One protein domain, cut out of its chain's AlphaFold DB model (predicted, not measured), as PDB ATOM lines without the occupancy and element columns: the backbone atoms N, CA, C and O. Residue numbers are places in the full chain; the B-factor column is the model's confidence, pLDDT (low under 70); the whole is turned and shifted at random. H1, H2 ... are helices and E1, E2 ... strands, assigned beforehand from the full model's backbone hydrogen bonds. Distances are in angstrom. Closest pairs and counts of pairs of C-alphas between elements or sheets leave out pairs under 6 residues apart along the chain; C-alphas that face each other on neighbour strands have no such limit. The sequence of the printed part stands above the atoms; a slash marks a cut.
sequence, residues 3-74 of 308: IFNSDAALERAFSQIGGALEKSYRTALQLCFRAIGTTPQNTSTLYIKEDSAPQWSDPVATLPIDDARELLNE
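This is residues 3 to 74 of the 308 residues of an uncharacterized protein of Azospirillum sp. B21 (UniProt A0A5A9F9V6). What shape? Helices H1 and H2 make a V; a small parallel sheet, E1 and E2, lies towards its open end, with H3 by E1. What make-up? Mostly helix, the 72 printed residues hold H1, H2, E1, E2, H3 in order. The whole is compact, radius of gyration of the C-alphas 12.6 A, spans 35 by 28 by 23 A.

Which helices? H1 is residues 7 to 17, from C-alpha 7 at (223.272, 185.350, 261.942); H2, residues 19 to 36, spans 26.4 A; H3 is residues 65 to 73, ending with C-alpha 73 at (220.669, 175.318, 241.961). Which strands? E1 is residues 45 to 48, E2 60 to 63, each 9.8 A.

Do H1 and H2 touch? They are close but not clearly touching, closest C-alphas Phe 14 and Glu 22, 5.7 A, opposite ways at a shallow 29 degrees. What else? Parallel E1 and E2 have N 47 and O 61 within hydrogen-bond range, 2.8 A. E1 and H3 have closest C-alphas Ile 48 and Ile 65, 6.0 A. O i to N i+4 pairs are within range throughout H2 and H3, 5 of 7 in H1.

Any cut? The printed part has no cut; the E1 to E2 link is long. Low confidence? pLDDT is under 70 at residues 3 to 10, 13, 32 and 35 to 43.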
ATOM      1  N   ILE A   3     214.925 182.407 253.777       61.84
ATOM      2  CA  ILE A   3     215.080 182.951 255.123       61.84
ATOM      3  C   ILE A   3     216.213 182.199 255.812       61.84
ATOM      4  O   ILE A   3     216.301 180.976 255.757       61.84
ATOM      5  N   PHE A   4     217.069 182.922 256.514       60.50
ATOM      6  CA  PHE A   4     218.157 182.331 257.278       60.50
ATOM      7  C   PHE A   4     217.888 182.550 258.764       60.50
ATOM      8  O   PHE A   4     217.588 183.668 259.173       60.50
ATOM      9  N   ASN A   5     217.973 181.485 259.564       55.19
ATOM     10  CA  ASN A   5     217.624 181.515 260.992       55.19
ATOM     11  C   ASN A   5     218.833 181.712 261.928       55.19
ATOM     12  O   ASN A   5     218.696 181.595 263.143       55.19
ATOM     13  N   SER A   6     220.026 181.974 261.389       57.50
ATOM     14  CA  SER A   6     221.262 182.098 262.167       57.50
ATOM     15  C   SER A   6     222.172 183.169 261.568       57.50
ATOM     16  O   SER A   6     222.766 182.961 260.508       57.50
ATOM     17  N   ASP A   7     222.306 184.296 262.276       61.19
ATOM     18  CA  ASP A   7     223.272 185.350 261.942       61.19
ATOM     19  C   ASP A   7     224.709 184.799 261.977       61.19
ATOM     20  O   ASP A   7     225.498 185.040 261.073       61.19
ATOM     21  N   ALA A   8     225.061 183.966 262.960       64.94
ATOM     22  CA  ALA A   8     226.447 183.533 263.165       64.94
ATOM     23  C   ALA A   8     227.007 182.618 262.053       64.94
ATOM     24  O   ALA A   8     228.213 182.627 261.789       64.94
ATOM     25  N   ALA A   9     226.165 181.807 261.409       62.28
ATOM     26  CA  ALA A   9     226.584 180.936 260.305       62.28
ATOM     27  C   ALA A   9     226.749 181.718 258.997       62.28
ATOM     28  O   ALA A   9     227.734 181.546 258.277       62.28
ATOM     29  N   LEU A  10     225.806 182.623 258.726       66.56
ATOM     30  CA  LEU A  10     225.849 183.526 257.583       66.56
ATOM     31  C   LEU A  10     227.049 184.468 257.650       66.56
ATOM     32  O   LEU A  10     227.758 184.617 256.663       66.56
ATOM     33  N   GLU A  11     227.312 185.057 258.816       71.06
ATOM     34  CA  GLU A  11     228.463 185.939 259.018       71.06
ATOM     35  C   GLU A  11     229.790 185.197 258.800       71.06
ATOM     36  O   GLU A  11     230.695 185.721 258.146       71.06
ATOM     37  N   ARG A  12     229.889 183.935 259.249       70.75
ATOM     38  CA  ARG A  12     231.047 183.080 258.945       70.75
ATOM     39  C   ARG A  12     231.187 182.833 257.443       70.75
ATOM     40  O   ARG A  12     232.282 183.015 256.918       70.75
ATOM     41  N   ALA A  13     230.105 182.489 256.742       67.75
ATOM     42  CA  ALA A  13     230.140 182.284 255.295       67.75
ATOM     43  C   ALA A  13     230.512 183.573 254.537       67.75
ATOM     44  O   ALA A  13     231.334 183.541 253.625       67.75
ATOM     45  N   PHE A  14     229.978 184.728 254.942       73.19
ATOM     46  CA  PHE A  14     230.274 186.013 254.304       73.19
ATOM     47  C   PHE A  14     231.697 186.491 254.517       73.19
ATOM     48  O   PHE A  14     232.301 187.003 253.572       73.19
ATOM     49  N   SER A  15     232.262 186.252 255.702       71.94
ATOM     50  CA  SER A  15     233.655 186.604 255.984       71.94
ATOM     51  C   SER A  15     234.660 185.889 255.067       71.94
ATOM     52  O   SER A  15     235.776 186.371 254.895       71.94
ATOM     53  N   GLN A  16     234.259 184.781 254.431       76.12
ATOM     54  CA  GLN A  16     235.079 184.039 253.468       76.12
ATOM     55  C   GLN A  16     234.934 184.529 252.020       76.12
ATOM     56  O   GLN A  16     235.799 184.244 251.196       76.12
ATOM     57  N   ILE A  17     233.850 185.240 251.692       74.44
ATOM     58  CA  ILE A  17     233.493 185.586 250.309       74.44
ATOM     59  C   ILE A  17     234.032 186.974 249.917       74.44
ATOM     60  O   ILE A  17     234.453 187.145 248.776       74.44
ATOM     61  N   GLY A  18     234.087 187.925 250.858       79.75
ATOM     62  CA  GLY A  18     234.728 189.241 250.723       79.75
ATOM     63  C   GLY A  18     234.232 190.156 249.581       79.75
ATOM     64  O   GLY A  18     233.679 189.747 248.559       79.75
ATOM     65  N   GLY A  19     234.453 191.464 249.730       83.06
ATOM     66  CA  GLY A  19     234.318 192.437 248.636       83.06
ATOM     67  C   GLY A  19     232.890 192.651 248.102       83.06
ATOM     68  O   GLY A  19     231.924 192.785 248.853       83.06
ATOM     69  N   ALA A  20     232.749 192.767 246.776       75.94
ATOM     70  CA  ALA A  20     231.482 193.123 246.120       75.94
ATOM     71  C   ALA A  20     230.403 192.028 246.222       75.94
ATOM     72  O   ALA A  20     229.202 192.326 246.218       75.94
ATOM     73  N   LEU A  21     230.825 190.767 246.332       72.06
ATOM     74  CA  LEU A  21     229.923 189.624 246.418       72.06
ATOM     75  C   LEU A  21     229.267 189.554 247.805       72.06
ATOM     76  O   LEU A  21     228.049 189.420 247.889       72.06
ATOM     77  N   GLU A  22     230.034 189.788 248.876       78.19
ATOM     78  CA  GLU A  22     229.498 189.941 250.237       78.19
ATOM     79  C   GLU A  22     228.417 191.034 250.299       78.19
ATOM     80  O   GLU A  22     227.312 190.804 250.795       78.19
ATOM     81  N   LYS A  23     228.698 192.220 249.741       76.56
ATOM     82  CA  LYS A  23     227.734 193.332 249.715       76.56
ATOM     83  C   LYS A  23     226.433 192.956 248.996       76.56
ATOM     84  O   LYS A  23     225.347 193.326 249.451       76.56
ATOM     85  N   SER A  24     226.537 192.219 247.890       72.69
ATOM     86  CA  SER A  24     225.382 191.761 247.106       72.69
ATOM     87  C   SER A  24     224.522 190.784 247.907       72.69
ATOM     88  O   SER A  24     223.307 190.956 247.988       72.69
ATOM     89  N   TYR A  25     225.151 189.825 248.590       73.00
ATOM     90  CA  TYR A  25     224.450 188.892 249.469       73.00
ATOM     91  C   TYR A  25     223.778 189.577 250.663       73.00
ATOM     92  O   TYR A  25     222.615 189.301 250.947       73.00
ATOM     93  N   ARG A  26     224.466 190.500 251.346       75.94
ATOM     94  CA  ARG A  26     223.872 191.259 252.461       75.94
ATOM     95  C   ARG A  26     222.657 192.064 252.010       75.94
ATOM     96  O   ARG A  26     221.651 192.107 252.713       75.94
ATOM     97  N   THR A  27     222.730 192.654 250.819       76.50
ATOM     98  CA  THR A  27     221.593 193.355 250.208       76.50
ATOM     99  C   THR A  27     220.435 192.389 249.949       76.50
ATOM    100  O   THR A  27     219.302 192.684 250.321       76.50
ATOM    101  N   ALA A  28     220.713 191.214 249.377       70.31
ATOM    102  CA  ALA A  28     219.703 190.183 249.142       70.31
ATOM    103  C   ALA A  28     219.037 189.718 250.449       70.31
ATOM    104  O   ALA A  28     217.814 189.641 250.513       70.31
ATOM    105  N   LEU A  29     219.809 189.498 251.519       73.38
ATOM    106  CA  LEU A  29     219.265 189.150 252.833       73.38
ATOM    107  C   LEU A  29     218.365 190.240 253.407       73.38
ATOM    108  O   LEU A  29     217.282 189.937 253.897       73.38
ATOM    109  N   GLN A  30     218.776 191.507 253.335       75.56
ATOM    110  CA  GLN A  30     217.945 192.622 253.797       75.56
ATOM    111  C   GLN A  30     216.620 192.700 253.031       75.56
ATOM    112  O   GLN A  30     215.579 192.973 253.632       75.56
ATOM    113  N   LEU A  31     216.643 192.439 251.720       71.31
ATOM    114  CA  LEU A  31     215.431 192.343 250.909       71.31
ATOM    115  C   LEU A  31     214.561 191.159 251.345       71.31
ATOM    116  O   LEU A  31     213.360 191.347 251.529       71.31
ATOM    117  N   CYS A  32     215.155 189.986 251.597       68.88
ATOM    118  CA  CYS A  32     214.437 188.840 252.152       68.88
ATOM    119  C   CYS A  32     213.775 189.196 253.488       68.88
ATOM    120  O   CYS A  32     212.575 189.000 253.625       68.88
ATOM    121  N   PHE A  33     214.496 189.794 254.442       71.44
ATOM    122  CA  PHE A  33     213.936 190.167 255.747       71.44
ATOM    123  C   PHE A  33     212.757 191.139 255.646       71.44
ATOM    124  O   PHE A  33     211.764 190.975 256.354       71.44
ATOM    125  N   ARG A  34     212.825 192.121 254.741       71.81
ATOM    126  CA  ARG A  34     211.695 193.028 254.473       71.81
ATOM    127  C   ARG A  34     210.508 192.292 253.855       71.81
ATOM    128  O   ARG A  34     209.363 192.585 254.198       71.81
ATOM    129  N   ALA A  35     210.776 191.331 252.974       67.56
ATOM    130  CA  ALA A  35     209.741 190.515 252.360       67.56
ATOM    131  C   ALA A  35     209.038 189.615 253.389       67.56
ATOM    132  O   ALA A  35     207.816 189.524 253.346       67.56
ATOM    133  N   ILE A  36     209.748 189.031 254.363       68.06
ATOM    134  CA  ILE A  36     209.162 188.120 255.372       68.06
ATOM    135  C   ILE A  36     207.942 188.735 256.067       68.06
ATOM    136  O   ILE A  36     206.921 188.070 256.204       68.06
ATOM    137  N   GLY A  37     208.018 190.009 256.467       65.31
ATOM    138  CA  GLY A  37     206.930 190.682 257.188       65.31
ATOM    139  C   GLY A  37     205.692 191.002 256.341       65.31
ATOM    140  O   GLY A  37     204.654 191.350 256.892       65.31
ATOM    141  N   THR A  38     205.795 190.901 255.015       67.56
ATOM    142  CA  THR A  38     204.715 191.229 254.064       67.56
ATOM    143  C   THR A  38     204.280 190.031 253.224       67.56
ATOM    144  O   THR A  38     203.297 190.109 252.489       67.56
ATOM    145  N   THR A  39     204.993 188.912 253.340       62.03
ATOM    146  CA  THR A  39     204.771 187.727 252.520       62.03
ATOM    147  C   THR A  39     203.703 186.841 253.169       62.03
ATOM    148  O   THR A  39     203.848 186.470 254.335       62.03
ATOM    149  N   PRO A  40     202.630 186.467 252.449       65.50
ATOM    150  CA  PRO A  40     201.615 185.553 252.967       65.50
ATOM    151  C   PRO A  40     202.223 184.209 253.391       65.50
ATOM    152  O   PRO A  40     203.143 183.717 252.732       65.50
ATOM    153  N   GLN A  41     201.646 183.570 254.417       62.09
ATOM    154  CA  GLN A  41     202.072 182.251 254.932       62.09
ATOM    155  C   GLN A  41     202.097 181.139 253.863       62.09
ATOM    156  O   GLN A  41     202.788 180.138 254.024       62.09
ATOM    157  N   ASN A  42     201.411 181.347 252.739       61.50
ATOM    158  CA  ASN A  42     201.301 180.417 251.616       61.50
ATOM    159  C   ASN A  42     202.370 180.662 250.534       61.50
ATOM    160  O   ASN A  42     202.114 180.479 249.346       61.50
ATOM    161  N   THR A  43     203.551 181.148 250.906       66.81
ATOM    162  CA  THR A  43     204.638 181.399 249.951       66.81
ATOM    163  C   THR A  43     205.713 180.347 250.126       66.81
ATOM    164  O   THR A  43     206.154 180.124 251.253       66.81
ATOM    165  N   SER A  44     206.169 179.737 249.027       70.75
ATOM    166  CA  SER A  44     207.284 178.789 249.055       70.75
ATOM    167  C   SER A  44     208.497 179.430 249.733       70.75
ATOM    168  O   SER A  44     209.095 180.388 249.226       70.75
ATOM    169  N   THR A  45     208.814 178.936 250.923       79.69
ATOM    170  CA  THR A  45     209.765 179.529 251.856       79.69
ATOM    171  C   THR A  45     210.796 178.492 252.256       79.69
ATOM    172  O   THR A  45     210.460 177.396 252.688       79.69
ATOM    173  N   LEU A  46     212.063 178.857 252.131       84.88
ATOM    174  CA  LEU A  46     213.194 178.039 252.531       84.88
ATOM    175  C   LEU A  46     213.826 178.645 253.779       84.88
ATOM    176  O   LEU A  46     214.403 179.722 253.689       84.88
ATOM    177  N   TYR A  47     213.741 177.964 254.914       85.31
ATOM    178  CA  TYR A  47     214.499 178.277 256.117       85.31
ATOM    179  C   TYR A  47     215.821 177.528 256.107       85.31
ATOM    180  O   TYR A  47     215.846 176.307 255.986       85.31
ATOM    181  N   ILE A  48     216.921 178.246 256.287       84.00
ATOM    182  CA  ILE A  48     218.243 177.636 256.389       84.00
ATOM    183  C   ILE A  48     218.627 177.538 257.864       84.00
ATOM    184  O   ILE A  48     218.690 178.559 258.562       84.00
ATOM    185  N   LYS A  49     218.843 176.307 258.340       84.75
ATOM    186  CA  LYS A  49     219.166 175.985 259.736       84.75
ATOM    187  C   LYS A  49     220.391 175.070 259.806       84.75
ATOM    188  O   LYS A  49     220.447 174.040 259.143       84.75
ATOM    189  N   GLU A  50     221.374 175.476 260.604       80.12
ATOM    190  CA  GLU A  50     222.605 174.711 260.850       80.12
ATOM    191  C   GLU A  50     222.288 173.468 261.708       80.12
ATOM    192  O   GLU A  50     221.409 173.518 262.574       80.12
ATOM    193  N   ASP A  51     222.976 172.355 261.437       77.81
ATOM    194  CA  ASP A  51     222.927 171.109 262.219       77.81
ATOM    195  C   ASP A  51     221.528 170.490 262.431       77.81
ATOM    196  O   ASP A  51     221.256 169.846 263.448       77.81
ATOM    197  N   SER A  52     220.616 170.652 261.468       82.12
ATOM    198  CA  SER A  52     219.307 169.980 261.471       82.12
ATOM    199  C   SER A  52     219.174 168.961 260.346       82.12
ATOM    200  O   SER A  52     219.692 169.174 259.260       82.12
ATOM    201  N   ALA A  53     218.415 167.885 260.557       92.38
ATOM    202  CA  ALA A  53     217.990 167.042 259.441       92.38
ATOM    203  C   ALA A  53     217.133 167.865 258.453       92.38
ATOM    204  O   ALA A  53     216.316 168.674 258.913       92.38
ATOM    205  N   PRO A  54     217.286 167.677 257.130       93.75
ATOM    206  CA  PRO A  54     216.507 168.418 256.151       93.75
ATOM    207  C   PRO A  54     215.020 168.060 256.239       93.75
ATOM    208  O   PRO A  54     214.634 166.891 256.264       93.75
ATOM    209  N   GLN A  55     214.178 169.086 256.263       94.38
ATOM    210  CA  GLN A  55     212.723 168.992 256.257       94.38
ATOM    211  C   GLN A  55     212.194 169.569 254.946       94.38
ATOM    212  O   GLN A  55     212.106 170.784 254.770       94.38
ATOM    213  N   TRP A  56     211.846 168.680 254.019       91.56
ATOM    214  CA  TRP A  56     211.388 169.017 252.673       91.56
ATOM    215  C   TRP A  56     209.865 169.184 252.603       91.56
ATOM    216  O   TRP A  56     209.179 168.454 251.892       91.56
ATOM    217  N   SER A  57     209.320 170.109 253.387       87.62
ATOM    218  CA  SER A  57     207.883 170.404 253.399       87.62
ATOM    219  C   SER A  57     207.508 171.552 252.456       87.62
ATOM    220  O   SER A  57     208.304 172.447 252.183       87.62
ATOM    221  N   ASP A  58     206.266 171.530 251.976       83.12
ATOM    222  CA  ASP A  58     205.638 172.573 251.159       83.12
ATOM    223  C   ASP A  58     204.493 173.202 251.978       83.12
ATOM    224  O   ASP A  58     203.717 172.450 252.575       83.12
ATOM    225  N   PRO A  59     204.372 174.540 252.083       82.69
ATOM    226  CA  PRO A  59     205.193 175.580 251.450       82.69
ATOM    227  C   PRO A  59     206.511 175.903 252.140       82.69
ATOM    228  O   PRO A  59     207.280 176.700 251.609       82.69
ATOM    229  N   VAL A  60     206.790 175.329 253.308       86.06
ATOM    230  CA  VAL A  60     207.934 175.739 254.126       86.06
ATOM    231  C   VAL A  60     208.938 174.605 254.272       86.06
ATOM    232  O   VAL A  60     208.682 173.668 255.019       86.06
ATOM    233  N   ALA A  61     210.100 174.716 253.633       89.88
ATOM    234  CA  ALA A  61     211.208 173.782 253.805       89.88
ATOM    235  C   ALA A  61     212.202 174.317 254.843       89.88
ATOM    236  O   ALA A  61     212.500 175.509 254.843       89.88
ATOM    237  N   THR A  62     212.742 173.457 255.708       91.62
ATOM    238  CA  THR A  62     213.841 173.809 256.626       91.62
ATOM    239  C   THR A  62     215.043 172.934 256.323       91.62
ATOM    240  O   THR A  62     215.007 171.738 256.593       91.62
ATOM    241  N   LEU A  63     216.098 173.509 255.752       91.12
ATOM    242  CA  LEU A  63     217.226 172.760 255.204       91.12
ATOM    243  C   LEU A  63     218.572 173.227 255.789       91.12
ATOM    244  O   LEU A  63     218.747 174.418 256.061       91.12
ATOM    245  N   PRO A  64     219.553 172.323 255.929       88.62
ATOM    246  CA  PRO A  64     220.968 172.676 255.996       88.62
ATOM    247  C   PRO A  64     221.426 173.505 254.798       88.62
ATOM    248  O   PRO A  64     220.799 173.511 253.739       88.62
ATOM    249  N   ILE A  65     222.567 174.179 254.946       84.38
ATOM    250  CA  ILE A  65     223.113 175.053 253.900       84.38
ATOM    251  C   ILE A  65     223.432 174.305 252.597       84.38
ATOM    252  O   ILE A  65     223.197 174.848 251.518       84.38
ATOM    253  N   ASP A  66     223.927 173.067 252.677       86.50
ATOM    254  CA  ASP A  66     224.273 172.280 251.490       86.50
ATOM    255  C   ASP A  66     223.020 171.840 250.719       86.50
ATOM    256  O   ASP A  66     222.947 172.064 249.511       86.50
ATOM    257  N   ASP A  67     222.000 171.329 251.419       92.44
ATOM    258  CA  ASP A  67     220.697 170.976 250.837       92.44
ATOM    259  C   ASP A  67     219.987 172.202 250.243       92.44
ATOM    260  O   ASP A  67     219.428 172.151 249.147       92.44
ATOM    261  N   ALA A  68     220.045 173.338 250.942       89.69
ATOM    262  CA  ALA A  68     219.522 174.606 250.452       89.69
ATOM    263  C   ALA A  68     220.231 175.055 249.169       89.69
ATOM    264  O   ALA A  68     219.577 175.489 248.222       89.69
ATOM    265  N   ARG A  69     221.562 174.927 249.107       88.94
ATOM    266  CA  ARG A  69     222.338 175.236 247.899       88.94
ATOM    267  C   ARG A  69     221.946 174.319 246.744       88.94
ATOM    268  O   ARG A  69     221.783 174.809 245.630       88.94
ATOM    269  N   GLU A  70     221.787 173.019 246.986       92.31
ATOM    270  CA  GLU A  70     221.310 172.086 245.958       92.31
ATOM    271  C   GLU A  70     219.921 172.465 245.440       92.31
ATOM    272  O   GLU A  70     219.729 172.546 244.229       92.31
ATOM    273  N   LEU A  71     218.977 172.758 246.338       92.56
ATOM    274  CA  LEU A  71     217.624 173.183 245.977       92.56
ATOM    275  C   LEU A  71     217.618 174.479 245.153       92.56
ATOM    276  O   LEU A  71     216.859 174.598 244.197       92.56
ATOM    277  N   LEU A  72     218.447 175.461 245.518       88.75
ATOM    278  CA  LEU A  72     218.525 176.744 244.812       88.75
ATOM    279  C   LEU A  72     219.193 176.627 243.436       88.75
ATOM    280  O   LEU A  72     218.893 177.423 242.548       88.75
ATOM    281  N   ASN A  73     220.068 175.637 243.255       90.69
ATOM    282  CA  ASN A  73     220.669 175.318 241.961       90.69
ATOM    283  C   ASN A  73     219.748 174.471 241.069       90.69
ATOM    284  O   ASN A  73     219.949 174.433 239.854       90.69
ATOM    285  N   GLU A  74     218.751 173.796 241.646       94.81
ATOM    286  CA  GLU A  74     217.740 173.065 240.887       94.81
ATOM    287  C   GLU A  74     216.856 174.047 240.106       94.81
ATOM    288  O   GLU A  74     216.375 175.063 240.624       94.81
TER     289      GLU A  74